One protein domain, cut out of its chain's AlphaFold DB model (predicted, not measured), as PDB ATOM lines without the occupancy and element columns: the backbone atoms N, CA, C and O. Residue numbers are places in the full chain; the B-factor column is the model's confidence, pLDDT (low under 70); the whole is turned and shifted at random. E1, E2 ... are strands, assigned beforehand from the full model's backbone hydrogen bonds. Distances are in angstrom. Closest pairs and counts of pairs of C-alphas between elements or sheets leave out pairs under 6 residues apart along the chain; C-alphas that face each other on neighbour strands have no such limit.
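AT A GLANCE: This is residues 93 to 99 and 221 to 328 of the 335 residues of an uncharacterized protein of halophilic archaeon (UniProt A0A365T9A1). Two antiparallel sheets stand face to face as a sandwich, a twisted sheet of four strands in the order E3, E4, E1, E7 over a sheet of three in the order E2, E5, E6, their strands crossed at 38 degrees. Residues 244 to 268, with no named element, wind from E3 back to E4, and on the way residues 261 to 262 pair with E2, in the other sheet. The printed part has 115 residues with seven named strands, E1 to E7 along the chain, and no named helix: it is all strand. It is compact, with a radius of gyration of the C-alphas of 14.1 A, and spans 41 by 29 by 25 A.

HOW THE PARTS SIT: In the larger sheet, E3, residues 236 to 243, and E4, residues 269 to 279, form a hairpin; N 238 and O 275 are within hydrogen-bond range at 2.9 A. E1, residues 93 to 97, is the antiparallel neighbour of E4, with N 272 and O 94 2.8 A apart. The edge strand E7, residues 319 to 327, is antiparallel to E1; C-alphas 94 and 319 face each other at 4.6 A, and N 93 and O 320 are 2.9 A apart. In the other sheet, E2, residues 221 to 230, and E5, residues 285 to 297, are antiparallel at 158 degrees, with N 226 and O 290 2.9 A apart. E5 and E6, residues 308 to 313, form a hairpin; N 291 and O 311 are 2.9 A apart. E5 bends by 93 degrees at residue 293, and its residues 296 to 297 pair antiparallel with residues 302 to 303. Between the sheets, the closest C-alphas of E1 and E6 are those of Ala 96 and Phe 311, 6.4 A apart. E4 and E5 are near each other, with 10 pairs of C-alphas within 10 A. E2 and E7 are apart.

IN THESE COORDINATES: E4 is 32.9 A long from first to last C-alpha, beginning at (199.918, 222.948, 170.144). E3 measures 23.3 A, E7 25.7 A and E1 13.7 A; C-alpha 93, where E1 begins, is at (202.279, 217.739, 181.332). E2 measures 28.1 A, E5 27.6 A and E6 14.6 A. E7 ends at C-alpha 327, (203.567, 219.846, 204.088).

THE WHOLE: The two C-alphas farthest apart are those of Ser 99 and Ala 328, at 43.4 A. Residues 100 to 220 are not printed, and C-alphas 99 and 221 are 17.7 A apart across the cut. The link from E3 to E4 is long, with 25 residues. The mean pLDDT of the printed part is 90.4; residues 245 to 247 are under 70.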
ATOM      1  N   GLU A  93     202.576 216.952 182.533       91.94
ATOM      2  CA  GLU A  93     202.279 217.739 181.332       91.94
ATOM      3  C   GLU A  93     202.627 216.948 180.074       91.94
ATOM      4  O   GLU A  93     203.664 216.306 179.976       91.94
ATOM      5  N   THR A  94     201.731 216.971 179.095       91.88
ATOM      6  CA  THR A  94     201.888 216.268 177.819       91.88
ATOM      7  C   THR A  94     201.140 217.025 176.726       91.88
ATOM      8  O   THR A  94     200.311 217.895 177.013       91.88
ATOM      9  N   GLY A  95     201.394 216.712 175.462       91.19
ATOM     10  CA  GLY A  95     200.697 217.370 174.368       91.19
ATOM     11  C   GLY A  95     201.072 216.847 172.995       91.19
ATOM     12  O   GLY A  95     201.851 215.910 172.849       91.19
ATOM     13  N   ALA A  96     200.504 217.486 171.979       91.31
ATOM     14  CA  ALA A  96     200.819 217.215 170.588       91.31
ATOM     15  C   ALA A  96     200.824 218.500 169.765       91.31
ATOM     16  O   ALA A  96     199.993 219.398 169.956       91.31
ATOM     17  N   SER A  97     201.730 218.550 168.791       92.00
ATOM     18  CA  SER A  97     201.675 219.540 167.724       92.00
ATOM     19  C   SER A  97     200.653 219.115 166.675       92.00
ATOM     20  O   SER A  97     200.710 218.018 166.119       92.00
ATOM     21  N   LEU A  98     199.720 220.012 166.387       93.31
ATOM     22  CA  LEU A  98     198.632 219.823 165.444       93.31
ATOM     23  C   LEU A  98     198.885 220.628 164.167       93.31
ATOM     24  O   LEU A  98     199.487 221.704 164.173       93.31
ATOM     25  N   SER A  99     198.385 220.118 163.043       93.44
ATOM     26  CA  SER A  99     198.471 220.826 161.764       93.44
ATOM     27  C   SER A  99     197.653 222.117 161.799       93.44
ATOM     28  O   SER A  99     196.457 222.088 162.086       93.44
ATOM     29  N   MET A 221     180.792 217.086 167.051       95.81
ATOM     30  CA  MET A 221     182.087 216.441 166.866       95.81
ATOM     31  C   MET A 221     183.159 217.384 167.402       95.81
ATOM     32  O   MET A 221     183.463 218.379 166.749       95.81
ATOM     33  N   SER A 222     183.715 217.103 168.577       95.81
ATOM     34  CA  SER A 222     184.582 218.045 169.291       95.81
ATOM     35  C   SER A 222     185.796 217.373 169.911       95.81
ATOM     36  O   SER A 222     185.806 216.173 170.184       95.81
ATOM     37  N   ALA A 223     186.830 218.175 170.151       95.81
ATOM     38  CA  ALA A 223     187.984 217.744 170.907       95.81
ATOM     39  C   ALA A 223     187.639 217.665 172.400       95.81
ATOM     40  O   ALA A 223     187.045 218.583 172.969       95.81
ATOM     41  N   TYR A 224     188.037 216.580 173.053       96.00
ATOM     42  CA  TYR A 224     187.932 216.442 174.500       96.00
ATOM     43  C   TYR A 224     189.089 215.615 175.051       96.00
ATOM     44  O   TYR A 224     189.684 214.787 174.353       96.00
ATOM     45  N   VAL A 225     189.407 215.843 176.323       96.19
ATOM     46  CA  VAL A 225     190.376 215.047 177.070       96.19
ATOM     47  C   VAL A 225     189.644 214.183 178.078       96.19
ATOM     48  O   VAL A 225     188.744 214.643 178.780       96.19
ATOM     49  N   ARG A 226     190.043 212.919 178.162       95.75
ATOM     50  CA  ARG A 226     189.555 211.984 179.168       95.75
ATOM     51  C   ARG A 226     190.727 211.396 179.921       95.75
ATOM     52  O   ARG A 226     191.703 210.963 179.315       95.75
ATOM     53  N   ALA A 227     190.590 211.314 181.235       95.00
ATOM     54  CA  ALA A 227     191.512 210.613 182.105       95.00
ATOM     55  C   ALA A 227     190.779 209.500 182.855       95.00
ATOM     56  O   ALA A 227     189.607 209.604 183.219       95.00
ATOM     57  N   ARG A 228     191.490 208.405 183.097       93.44
ATOM     58  CA  ARG A 228     191.043 207.298 183.929       93.44
ATOM     59  C   ARG A 228     192.076 207.076 185.014       93.44
ATOM     60  O   ARG A 228     193.237 206.795 184.726       93.44
ATOM     61  N   GLY A 229     191.626 207.124 186.257       90.75
ATOM     62  CA  GLY A 229     192.463 206.806 187.396       90.75
ATOM     63  C   GLY A 229     191.657 206.343 188.596       90.75
ATOM     64  O   GLY A 229     190.431 206.451 188.622       90.75
ATOM     65  N   SER A 230     192.365 205.805 189.582       91.44
ATOM     66  CA  SER A 230     191.819 205.548 190.912       91.44
ATOM     67  C   SER A 230     192.209 206.707 191.816       91.44
ATOM     68  O   SER A 230     193.399 206.973 191.975       91.44
ATOM     69  N   VAL A 231     191.225 207.374 192.420       93.38
ATOM     70  CA  VAL A 231     191.440 208.489 193.352       93.38
ATOM     71  C   VAL A 231     191.076 208.013 194.759       93.38
ATOM     72  O   VAL A 231     189.893 207.805 195.027       93.38
ATOM     73  N   PRO A 232     192.065 207.756 195.635       93.19
ATOM     74  CA  PRO A 232     191.805 207.408 197.027       93.19
ATOM     75  C   PRO A 232     191.135 208.546 197.801       93.19
ATOM     76  O   PRO A 232     191.177 209.706 197.387       93.19
ATOM     77  N   ASP A 233     190.564 208.215 198.959       89.56
ATOM     78  CA  ASP A 233     190.080 209.220 199.907       89.56
ATOM     79  C   ASP A 233     191.228 210.175 200.293       89.56
ATOM     80  O   ASP A 233     192.376 209.753 200.423       89.56
ATOM     81  N   GLU A 234     190.914 211.461 200.480       90.12
ATOM     82  CA  GLU A 234     191.881 212.535 200.796       90.12
ATOM     83  C   GLU A 234     192.900 212.864 199.690       90.12
ATOM     84  O   GLU A 234     193.850 213.621 199.927       90.12
ATOM     85  N   SER A 235     192.682 212.359 198.477       94.50
ATOM     86  CA  SER A 235     193.483 212.651 197.288       94.50
ATOM     87  C   SER A 235     192.654 213.353 196.214       94.50
ATOM     88  O   SER A 235     191.423 213.334 196.240       94.50
ATOM     89  N   SER A 236     193.323 213.980 195.252       95.19
ATOM     90  CA  SER A 236     192.681 214.626 194.108       95.19
ATOM     91  C   SER A 236     193.443 214.341 192.825       95.19
ATOM     92  O   SER A 236     194.668 214.401 192.801       95.19
ATOM     93  N   LEU A 237     192.705 214.072 191.753       95.25
ATOM     94  CA  LEU A 237     193.218 214.056 190.390       95.25
ATOM     95  C   LEU A 237     192.441 215.109 189.611       95.25
ATOM     96  O   LEU A 237     191.215 215.036 189.544       95.25
ATOM     97  N   ARG A 238     193.160 216.077 189.054       96.31
ATOM     98  CA  ARG A 238     192.595 217.195 188.300       96.31
ATOM     99  C   ARG A 238     193.258 217.281 186.949       96.31
ATOM    100  O   ARG A 238     194.389 216.836 186.776       96.31
ATOM    101  N   ILE A 239     192.566 217.875 185.997       95.94
ATOM    102  CA  ILE A 239     193.075 218.046 184.643       95.94
ATOM    103  C   ILE A 239     192.723 219.430 184.122       95.94
ATOM    104  O   ILE A 239     191.656 219.966 184.415       95.94
ATOM    105  N   ARG A 240     193.627 220.008 183.342       94.88
ATOM    106  CA  ARG A 240     193.385 221.231 182.585       94.88
ATOM    107  C   ARG A 240     194.004 221.133 181.205       94.88
ATOM    108  O   ARG A 240     194.931 220.356 180.975       94.88
ATOM    109  N   VAL A 241     193.480 221.938 180.297       94.31
ATOM    110  CA  VAL A 241     193.909 221.980 178.902       94.31
ATOM    111  C   VAL A 241     194.616 223.301 178.656       94.31
ATOM    112  O   VAL A 241     194.173 224.349 179.117       94.31
ATOM    113  N   GLY A 242     195.756 223.239 177.980       90.38
ATOM    114  CA  GLY A 242     196.595 224.387 177.672       90.38
ATOM    115  C   GLY A 242     196.676 224.623 176.177       90.38
ATOM    116  O   GLY A 242     196.595 223.685 175.376       90.38
ATOM    117  N   ARG A 243     196.865 225.890 175.809       83.19
ATOM    118  CA  ARG A 243     197.072 226.321 174.422       83.19
ATOM    119  C   ARG A 243     198.447 226.977 174.292       83.19
ATOM    120  O   ARG A 243     199.001 227.507 175.261       83.19
ATOM    121  N   GLY A 244     199.037 226.867 173.108       74.06
ATOM    122  CA  GLY A 244     200.388 227.359 172.832       74.06
ATOM    123  C   GLY A 244     201.505 226.395 173.249       74.06
ATOM    124  O   GLY A 244     201.257 225.246 173.612       74.06
ATOM    125  N   GLU A 245     202.751 226.856 173.128       68.00
ATOM    126  CA  GLU A 245     203.967 226.068 173.387       68.00
ATOM    127  C   GLU A 245     204.100 225.634 174.858       68.00
ATOM    128  O   GLU A 245     203.530 226.264 175.752       68.00
ATOM    129  N   VAL A 246     204.870 224.568 175.111       62.25
ATOM    130  CA  VAL A 246     205.226 224.113 176.469       62.25
ATOM    131  C   VAL A 246     205.839 225.282 177.252       62.25
ATOM    132  O   VAL A 246     206.690 226.006 176.737       62.25
ATOM    133  N   GLY A 247     205.350 225.521 178.472       60.50
ATOM    134  CA  GLY A 247     205.706 226.692 179.288       60.50
ATOM    135  C   GLY A 247     204.843 227.946 179.069       60.50
ATOM    136  O   GLY A 247     204.994 228.924 179.803       60.50
ATOM    137  N   SER A 248     203.894 227.941 178.122       71.00
ATOM    138  CA  SER A 248     202.872 228.995 178.039       71.00
ATOM    139  C   SER A 248     201.934 228.946 179.252       71.00
ATOM    140  O   SER A 248     201.566 227.871 179.740       71.00
ATOM    141  N   VAL A 249     201.524 230.131 179.710       75.19
ATOM    142  CA  VAL A 249     200.631 230.346 180.860       75.19
ATOM    143  C   VAL A 249     199.144 230.273 180.502       75.19
ATOM    144  O   VAL A 249     198.300 230.410 181.386       75.19
ATOM    145  N   GLU A 250     198.811 230.069 179.227       84.94
ATOM    146  CA  GLU A 250     197.426 229.957 178.769       84.94
ATOM    147  C   GLU A 250     196.867 228.563 179.056       84.94
ATOM    148  O   GLU A 250     197.019 227.626 178.269       84.94
ATOM    149  N   TRP A 251     196.212 228.455 180.209       90.00
ATOM    150  CA  TRP A 251     195.527 227.259 180.668       90.00
ATOM    151  C   TRP A 251     194.054 227.552 180.925       90.00
ATOM    152  O   TRP A 251     193.718 228.585 181.507       90.00
ATOM    153  N   ASP A 252     193.203 226.610 180.537       90.81
ATOM    154  CA  ASP A 252     191.827 226.545 181.012       90.81
ATOM    155  C   ASP A 252     191.805 226.201 182.521       90.81
ATOM    156  O   ASP A 252     192.818 225.806 183.119       90.81
ATOM    157  N   ASP A 253     190.644 226.371 183.159       90.69
ATOM    158  CA  ASP A 253     190.469 226.073 184.581       90.69
ATOM    159  C   ASP A 253     190.674 224.580 184.888       90.69
ATOM    160  O   ASP A 253     190.404 223.696 184.072       90.69
ATOM    161  N   TRP A 254     191.127 224.295 186.112       93.25
ATOM    162  CA  TRP A 254     191.213 222.925 186.612       93.25
ATOM    163  C   TRP A 254     189.827 222.285 186.694       93.25
ATOM    164  O   TRP A 254     188.911 222.839 187.301       93.25
ATOM    165  N   SER A 255     189.714 221.082 186.142       91.88
ATOM    166  CA  SER A 255     188.512 220.263 186.171       91.88
ATOM    167  C   SER A 255     188.747 218.968 186.942       91.88
ATOM    168  O   SER A 255     189.745 218.274 186.733       91.88
ATOM    169  N   ASP A 256     187.775 218.618 187.783       88.06
ATOM    170  CA  ASP A 256     187.678 217.309 188.440       88.06
ATOM    171  C   ASP A 256     186.845 216.315 187.594       88.06
ATOM    172  O   ASP A 256     186.707 215.139 187.935       88.06
ATOM    173  N   HIS A 257     186.271 216.766 186.469       87.62
ATOM    174  CA  HIS A 257     185.456 215.951 185.564       87.62
ATOM    175  C   HIS A 257     186.333 215.167 184.582       87.62
ATOM    176  O   HIS A 257     186.448 215.499 183.405       87.62
ATOM    177  N   LEU A 258     186.941 214.089 185.074       89.25
ATOM    178  CA  LEU A 258     187.908 213.286 184.314       89.25
ATOM    179  C   LEU A 258     187.308 212.550 183.109       89.25
ATOM    180  O   LEU A 258     188.037 212.146 182.206       89.25
ATOM    181  N   GLU A 259     185.992 212.339 183.095       88.62
ATOM    182  CA  GLU A 259     185.327 211.567 182.045       88.62
ATOM    183  C   GLU A 259     185.282 212.299 180.702       88.62
ATOM    184  O   GLU A 259     185.306 211.634 179.666       88.62
ATOM    185  N   CYS A 260     185.240 213.635 180.723       93.62
ATOM    186  CA  CYS A 260     185.235 214.471 179.530       93.62
ATOM    187  C   CYS A 260     185.491 215.937 179.887       93.62
ATOM    188  O   CYS A 260     184.607 216.658 180.349       93.62
ATOM    189  N   VAL A 261     186.706 216.390 179.614       95.06
ATOM    190  CA  VAL A 261     187.070 217.803 179.626       95.06
ATOM    191  C   VAL A 261     187.014 218.301 178.199       95.06
ATOM    192  O   VAL A 261     187.880 217.973 177.387       95.06
ATOM    193  N   MET A 262     185.979 219.073 177.889       93.06
ATOM    194  CA  MET A 262     185.829 219.688 176.576       93.06
ATOM    195  C   MET A 262     187.022 220.592 176.284       93.06
ATOM    196  O   MET A 262     187.353 221.475 177.075       93.06
ATOM    197  N   VAL A 263     187.647 220.381 175.133       92.00
ATOM    198  CA  VAL A 263     188.643 221.305 174.608       92.00
ATOM    199  C   VAL A 263     187.884 222.335 173.787       92.00
ATOM    200  O   VAL A 263     187.167 221.986 172.851       92.00
ATOM    201  N   GLY A 264     188.015 223.604 174.166       85.44
ATOM    202  CA  GLY A 264     187.425 224.710 173.419       85.44
ATOM    203  C   GLY A 264     188.123 224.920 172.072       85.44
ATOM    204  O   GLY A 264     188.291 224.008 171.264       85.44
ATOM    205  N   ARG A 265     188.557 226.154 171.824       89.81
ATOM    206  CA  ARG A 265     189.334 226.480 170.626       89.81
ATOM    207  C   ARG A 265     190.648 225.693 170.617       89.81
ATOM    208  O   ARG A 265     191.393 225.735 171.596       89.81
ATOM    209  N   LEU A 266     190.949 225.017 169.510       92.00
ATOM    210  CA  LEU A 266     192.238 224.356 169.310       92.00
ATOM    211  C   LEU A 266     193.300 225.360 168.861       92.00
ATOM    212  O   LEU A 266     193.006 226.338 168.171       92.00
ATOM    213  N   ASP A 267     194.551 225.072 169.196       90.94
ATOM    214  CA  ASP A 267     195.711 225.760 168.637       90.94
ATOM    215  C   ASP A 267     196.693 224.750 168.028       90.94
ATOM    216  O   ASP A 267     196.495 223.540 168.132       90.94
ATOM    217  N   SER A 268     197.757 225.232 167.381       89.56
ATOM    218  CA  SER A 268     198.773 224.362 166.770       89.56
ATOM    219  C   SER A 268     199.522 223.494 167.778       89.56
ATOM    220  O   SER A 268     200.190 222.551 167.375       89.56
ATOM    221  N   ASN A 269     199.426 223.795 169.070       91.25
ATOM    222  CA  ASN A 269     199.918 222.948 170.144       91.25
ATOM    223  C   ASN A 269     198.792 222.772 171.160       91.25
ATOM    224  O   ASN A 269     198.351 223.745 171.779       91.25
ATOM    225  N   LEU A 270     198.324 221.534 171.296       92.75
ATOM    226  CA  LEU A 270     197.365 221.144 172.319       92.75
ATOM    227  C   LEU A 270     198.133 220.505 173.467       92.75
ATOM    228  O   LEU A 270     198.891 219.561 173.247       92.75
ATOM    229  N   ARG A 271     197.916 221.002 174.683       92.19
ATOM    230  CA  ARG A 271     198.546 220.473 175.893       92.19
ATOM    231  C   ARG A 271     197.490 220.033 176.892       92.19
ATOM    232  O   ARG A 271     196.435 220.654 177.004       92.19
ATOM    233  N   ALA A 272     197.787 218.983 177.637       93.31
ATOM    234  CA  ALA A 272     197.021 218.558 178.793       93.31
ATOM    235  C   ALA A 272     197.958 218.495 179.994       93.31
ATOM    236  O   ALA A 272     199.077 217.993 179.896       93.31
ATOM    237  N   GLN A 273     197.481 218.993 181.126       94.00
ATOM    238  CA  GLN A 273     198.191 218.883 182.386       94.00
ATOM    239  C   GLN A 273     197.299 218.175 183.393       94.00
ATOM    240  O   GLN A 273     196.157 218.583 183.608       94.00
ATOM    241  N   LEU A 274     197.824 217.110 183.988       95.00
ATOM    242  CA  LEU A 274     197.169 216.344 185.032       95.00
ATOM    243  C   LEU A 274     197.890 216.603 186.349       95.00
ATOM    244  O   LEU A 274     199.105 216.456 186.435       95.00
ATOM    245  N   GLU A 275     197.143 216.979 187.377       95.75
ATOM    246  CA  GLU A 275     197.674 217.148 188.723       95.75
ATOM    247  C   GLU A 275     197.142 216.041 189.626       95.75
ATOM    248  O   GLU A 275     195.932 215.901 189.816       95.75
ATOM    249  N   LEU A 276     198.061 215.256 190.177       95.38
ATOM    250  CA  LEU A 276     197.789 214.196 191.132       95.38
ATOM    251  C   LEU A 276     198.283 214.660 192.495       95.38
ATOM    252  O   LEU A 276     199.477 214.868 192.675       95.38
ATOM    253  N   GLU A 277     197.392 214.779 193.466       95.62
ATOM    254  CA  GLU A 277     197.742 215.144 194.835       95.62
ATOM    255  C   GLU A 277     197.220 214.091 195.811       95.62
ATOM    256  O   GLU A 277     196.090 213.624 195.689       95.62
ATOM    257  N   GLY A 278     198.023 213.725 196.806       95.00
ATOM    258  CA  GLY A 278     197.602 212.823 197.871       95.00
ATOM    259  C   GLY A 278     198.682 212.616 198.927       95.00
ATOM    260  O   GLY A 278     199.826 213.038 198.743       95.00
ATOM    261  N   PRO A 279     198.365 211.951 200.048       94.06
ATOM    262  CA  PRO A 279     199.393 211.507 200.977       94.06
ATOM    263  C   PRO A 279     200.283 210.447 200.308       94.06
ATOM    264  O   PRO A 279     199.861 209.749 199.384       94.06
ATOM    265  N   VAL A 280     201.510 210.278 200.802       90.56
ATOM    266  CA  VAL A 280     202.540 209.393 200.213       90.56
ATOM    267  C   VAL A 280     202.034 207.972 199.899       90.56
ATOM    268  O   VAL A 280     202.399 207.384 198.881       90.56
ATOM    269  N   GLY A 281     201.175 207.416 200.760       87.50
ATOM    270  CA  GLY A 281     200.599 206.074 200.608       87.50
ATOM    271  C   GLY A 281     199.293 205.996 199.809       87.50
ATOM    272  O   GLY A 281     198.812 204.890 199.576       87.50
ATOM    273  N   ALA A 282     198.715 207.132 199.408       91.88
ATOM    274  CA  ALA A 282     197.423 207.195 198.725       91.88
ATOM    275  C   ALA A 282     197.407 208.189 197.549       91.88
ATOM    276  O   ALA A 282     196.353 208.714 197.196       91.88
ATOM    277  N   LEU A 283     198.556 208.448 196.922       91.75
ATOM    278  CA  LEU A 283     198.613 209.212 195.674       91.75
ATOM    279  C   LEU A 283     197.706 208.550 194.610       91.75
ATOM    280  O   LEU A 283     197.722 207.317 194.511       91.75
ATOM    281  N   PRO A 284     196.928 209.323 193.824       93.56
ATOM    282  CA  PRO A 284     196.112 208.769 192.750       93.56
ATOM    283  C   PRO A 284     196.924 207.918 191.770       93.56
ATOM    284  O   PRO A 284     198.104 208.168 191.537       93.56
ATOM    285  N   ASP A 285     196.276 206.916 191.182       90.06
ATOM    286  CA  ASP A 285     196.866 206.071 190.142       90.06
ATOM    287  C   ASP A 285     196.261 206.444 188.786       90.06
ATOM    288  O   ASP A 285     195.105 206.107 188.515       90.06
ATOM    289  N   LEU A 286     197.016 207.172 187.958       91.12
ATOM    290  CA  LEU A 286     196.629 207.515 186.588       91.12
ATOM    291  C   LEU A 286     196.886 206.315 185.667       91.12
ATOM    292  O   LEU A 286     198.024 205.982 185.351       91.12
ATOM    293  N   GLN A 287     195.804 205.666 185.235       91.62
ATOM    294  CA  GLN A 287     195.852 204.434 184.443       91.62
ATOM    295  C   GLN A 287     195.968 204.714 182.947       91.62
ATOM    296  O   GLN A 287     196.658 203.990 182.235       91.62
ATOM    297  N   ALA A 288     195.240 205.722 182.469       93.75
ATOM    298  CA  ALA A 288     195.229 206.126 181.071       93.75
ATOM    299  C   ALA A 288     194.716 207.559 180.934       93.75
ATOM    300  O   ALA A 288     193.878 208.002 181.725       93.75
ATOM    301  N   TYR A 289     195.145 208.242 179.884       95.06
ATOM    302  CA  TYR A 289     194.487 209.445 179.393       95.06
ATOM    303  C   TYR A 289     194.583 209.505 177.873       95.06
ATOM    304  O   TYR A 289     195.476 208.907 177.275       95.06
ATOM    305  N   TYR A 290     193.664 210.236 177.253       96.06
ATOM    306  CA  TYR A 290     193.743 210.568 175.838       96.06
ATOM    307  C   TYR A 290     193.073 211.910 175.558       96.06
ATOM    308  O   TYR A 290     192.073 212.258 176.193       96.06
ATOM    309  N   ALA A 291     193.610 212.636 174.583       95.94
ATOM    310  CA  ALA A 291     192.913 213.705 173.889       95.94
ATOM    311  C   ALA A 291     192.457 213.175 172.531       95.94
ATOM    312  O   ALA A 291     193.235 212.571 171.793       95.94
ATOM    313  N   THR A 292     191.191 213.386 172.200       96.56
ATOM    314  CA  THR A 292     190.587 212.872 170.968       96.56
ATOM    315  C   THR A 292     189.681 213.913 170.351       96.56
ATOM    316  O   THR A 292     189.195 214.796 171.050       96.56
ATOM    317  N   LEU A 293     189.396 213.752 169.066       96.56
ATOM    318  CA  LEU A 293     188.173 214.241 168.449       96.56
ATOM    319  C   LEU A 293     187.121 213.143 168.561       96.56
ATOM    320  O   LEU A 293     187.424 211.973 168.296       96.56
ATOM    321  N   GLY A 294     185.916 213.509 168.976       96.56
ATOM    322  CA  GLY A 294     184.799 212.591 168.903       96.56
ATOM    323  C   GLY A 294     183.436 213.195 169.165       96.56
ATOM    324  O   GLY A 294     183.314 214.387 169.458       96.56
ATOM    325  N   THR A 295     182.397 212.371 169.046       96.94
ATOM    326  CA  THR A 295     181.030 212.838 169.293       96.94
ATOM    327  C   THR A 295     180.794 213.046 170.782       96.94
ATOM    328  O   THR A 295     181.051 212.161 171.602       96.94
ATOM    329  N   VAL A 296     180.243 214.203 171.131       96.50
ATOM    330  CA  VAL A 296     179.890 214.595 172.497       96.50
ATOM    331  C   VAL A 296     178.490 215.200 172.545       96.50
ATOM    332  O   VAL A 296     177.987 215.720 171.552       96.50
ATOM    333  N   GLU A 297     177.883 215.170 173.726       95.69
ATOM    334  CA  GLU A 297     176.739 216.014 174.081       95.69
ATOM    335  C   GLU A 297     177.261 217.285 174.764       95.69
ATOM    336  O   GLU A 297     177.670 217.211 175.927       95.69
ATOM    337  N   PRO A 298     177.279 218.450 174.085       90.44
ATOM    338  CA  PRO A 298     177.981 219.631 174.591       90.44
ATOM    339  C   PRO A 298     177.426 220.153 175.919       90.44
ATOM    340  O   PRO A 298     178.194 220.543 176.794       90.44
ATOM    341  N   GLU A 299     176.101 220.129 176.098       90.00
ATOM    342  CA  GLU A 299     175.450 220.649 177.310       90.00
ATOM    343  C   GLU A 299     175.760 219.815 178.560       90.00
ATOM    344  O   GLU A 299     175.850 220.355 179.662       90.00
ATOM    345  N   SER A 300     175.902 218.497 178.398       89.50
ATOM    346  CA  SER A 300     176.128 217.553 179.496       89.50
ATOM    347  C   SER A 300     177.592 217.125 179.628       89.50
ATOM    348  O   SER A 300     177.921 216.436 180.592       89.50
ATOM    349  N   ALA A 301     178.455 217.520 178.683       89.25
ATOM    350  CA  ALA A 301     179.837 217.060 178.549       89.25
ATOM    351  C   ALA A 301     179.947 215.523 178.592       89.25
ATOM    352  O   ALA A 301     180.822 214.964 179.249       89.25
ATOM    353  N   VAL A 302     179.029 214.823 177.915       93.69
ATOM    354  CA  VAL A 302     179.036 213.356 177.848       93.69
ATOM    355  C   VAL A 302     179.639 212.905 176.518       93.69
ATOM    356  O   VAL A 302     179.062 213.194 175.467       93.69
ATOM    357  N   PRO A 303     180.753 212.152 176.525       94.56
ATOM    358  CA  PRO A 303     181.331 211.608 175.308       94.56
ATOM    359  C   PRO A 303     180.514 210.402 174.833       94.56
ATOM    360  O   PRO A 303     180.118 209.537 175.621       94.56
ATOM    361  N   ARG A 304     180.262 210.335 173.527       94.94
ATOM    362  CA  ARG A 304     179.522 209.256 172.856       94.94
ATOM    363  C   ARG A 304     180.449 208.321 172.086       94.94
ATOM    364  O   ARG A 304     180.186 207.118 172.053       94.94
ATOM    365  N   SER A 305     181.545 208.841 171.547       95.06
ATOM    366  CA  SER A 305     182.486 208.080 170.721       95.06
ATOM    367  C   SER A 305     183.902 208.663 170.753       95.06
ATOM    368  O   SER A 305     184.174 209.695 171.377       95.06
ATOM    369  N   VAL A 306     184.820 207.898 170.161       95.12
ATOM    370  CA  VAL A 306     186.231 208.226 169.949       95.12
ATOM    371  C   VAL A 306     186.522 207.899 168.488       95.12
ATOM    372  O   VAL A 306     186.531 206.726 168.114       95.12
ATOM    373  N   GLU A 307     186.727 208.932 167.687       94.56
ATOM    374  CA  GLU A 307     186.931 208.830 166.247       94.56
ATOM    375  C   GLU A 307     188.424 208.950 165.951       94.56
ATOM    376  O   GLU A 307     189.010 208.060 165.341       94.56
ATOM    377  N   HIS A 308     189.068 209.987 166.499       94.94
ATOM    378  CA  HIS A 308     190.465 210.283 166.208       94.94
ATOM    379  C   HIS A 308     191.274 210.662 167.449       94.94
ATOM    380  O   HIS A 308     191.106 211.751 168.000       94.94
ATOM    381  N   ILE A 309     192.219 209.809 167.849       95.19
ATOM    382  CA  ILE A 309     193.125 210.085 168.972       95.19
ATOM    383  C   ILE A 309     194.207 211.075 168.524       95.19
ATOM    384  O   ILE A 309     194.981 210.785 167.616       95.19
ATOM    385  N   LEU A 310     194.275 212.232 169.186       94.00
ATOM    386  CA  LEU A 310     195.301 213.254 168.961       94.00
ATOM    387  C   LEU A 310     196.596 212.909 169.704       94.00
ATOM    388  O   LEU A 310     197.684 213.057 169.155       94.00
ATOM    389  N   PHE A 311     196.464 212.450 170.949       93.50
ATOM    390  CA  PHE A 311     197.536 211.859 171.747       93.50
ATOM    391  C   PHE A 311     196.954 211.048 172.907       93.50
ATOM    392  O   PHE A 311     195.829 211.293 173.352       93.50
ATOM    393  N   ASP A 312     197.733 210.103 173.420       94.94
ATOM    394  CA  ASP A 312     197.383 209.263 174.558       94.94
ATOM    395  C   ASP A 312     198.597 208.971 175.454       94.94
ATOM    396  O   ASP A 312     199.741 209.280 175.123       94.94
ATOM    397  N   GLY A 313     198.333 208.426 176.637       91.50
ATOM    398  CA  GLY A 313     199.354 208.041 177.601       91.50
ATOM    399  C   GLY A 313     198.764 207.242 178.767       91.50
ATOM    400  O   GLY A 313     197.594 206.845 178.725       91.50
ATOM    401  N   PRO A 314     199.546 206.964 179.825       81.56
ATOM    402  CA  PRO A 314     200.884 207.497 180.108       81.56
ATOM    403  C   PRO A 314     202.046 206.736 179.443       81.56
ATOM    404  O   PRO A 314     203.186 207.151 179.569       81.56
ATOM    405  N   VAL A 315     201.791 205.612 178.762       77.50
ATOM    406  CA  VAL A 315     202.863 204.755 178.204       77.50
ATOM    407  C   VAL A 315     203.413 205.282 176.877       77.50
ATOM    408  O   VAL A 315     204.594 205.114 176.589       77.50
ATOM    409  N   THR A 316     202.551 205.864 176.050       72.69
ATOM    410  CA  THR A 316     202.859 206.331 174.689       72.69
ATOM    411  C   THR A 316     203.180 207.820 174.620       72.69
ATOM    412  O   THR A 316     203.729 208.269 173.617       72.69
ATOM    413  N   GLY A 317     202.845 208.573 175.668       73.31
ATOM    414  CA  GLY A 317     203.028 210.015 175.711       73.31
ATOM    415  C   GLY A 317     204.462 210.399 176.053       73.31
ATOM    416  O   GLY A 317     205.044 209.869 176.998       73.31
ATOM    417  N   GLU A 318     204.999 211.371 175.324       79.75
ATOM    418  CA  GLU A 318     206.103 212.187 175.826       79.75
ATOM    419  C   GLU A 318     205.509 213.137 176.873       79.75
ATOM    420  O   GLU A 318     204.564 213.886 176.588       79.75
ATOM    421  N   ALA A 319     205.981 213.020 178.111       83.31
ATOM    422  CA  ALA A 319     205.452 213.778 179.227       83.31
ATOM    423  C   ALA A 319     206.562 214.286 180.137       83.31
ATOM    424  O   ALA A 319     207.513 213.561 180.433       83.31
ATOM    425  N   ASP A 320     206.369 215.514 180.602       86.81
ATOM    426  CA  ASP A 320     207.194 216.154 181.612       86.81
ATOM    427  C   ASP A 320     206.495 215.991 182.970       86.81
ATOM    428  O   ASP A 320     205.327 216.359 183.138       86.81
ATOM    429  N   GLU A 321     207.196 215.392 183.935       89.44
ATOM    430  CA  GLU A 321     206.690 215.162 185.288       89.44
ATOM    431  C   GLU A 321     207.417 216.062 186.290       89.44
ATOM    432  O   GLU A 321     208.630 215.957 186.466       89.44
ATOM    433  N   THR A 322     206.660 216.879 187.020       91.12
ATOM    434  CA  THR A 322     207.170 217.687 188.133       91.12
ATOM    435  C   THR A 322     206.639 217.160 189.461       91.12
ATOM    436  O   THR A 322     205.427 217.022 189.653       91.12
ATOM    437  N   LEU A 323     207.533 216.901 190.417       94.00
ATOM    438  CA  LEU A 323     207.216 216.456 191.770       94.00
ATOM    439  C   LEU A 323     207.338 217.603 192.780       94.00
ATOM    440  O   LEU A 323     208.388 218.226 192.932       94.00
ATOM    441  N   TYR A 324     206.284 217.785 193.567       93.81
ATOM    442  CA  TYR A 324     206.251 218.644 194.743       93.81
ATOM    443  C   TYR A 324     206.016 217.812 196.005       93.81
ATOM    444  O   TYR A 324     205.248 216.843 196.020       93.81
ATOM    445  N   VAL A 325     206.694 218.209 197.078       92.38
ATOM    446  CA  VAL A 325     206.681 217.542 198.380       92.38
ATOM    447  C   VAL A 325     206.205 218.556 199.409       92.38
ATOM    448  O   VAL A 325     206.992 219.286 200.008       92.38
ATOM    449  N   ASP A 326     204.891 218.622 199.580       89.94
ATOM    450  CA  ASP A 326     204.202 219.676 200.316       89.94
ATOM    451  C   ASP A 326     203.914 219.230 201.761       89.94
ATOM    452  O   ASP A 326     203.513 218.095 202.025       89.94
ATOM    453  N   ALA A 327     204.076 220.123 202.742       82.88
ATOM    454  CA  ALA A 327     203.567 219.846 204.088       82.88
ATOM    455  C   ALA A 327     202.033 219.764 204.072       82.88
ATOM    456  O   ALA A 327     201.385 220.520 203.343       82.88
ATOM    457  N   ALA A 328     201.435 218.930 204.932       72.81
ATOM    458  CA  ALA A 328     199.991 218.968 205.143       72.81
ATOM    459  C   ALA A 328     199.515 220.404 205.414       72.81
ATOM    460  O   ALA A 328     200.042 221.116 206.282       72.81
TER     461      ALA A 328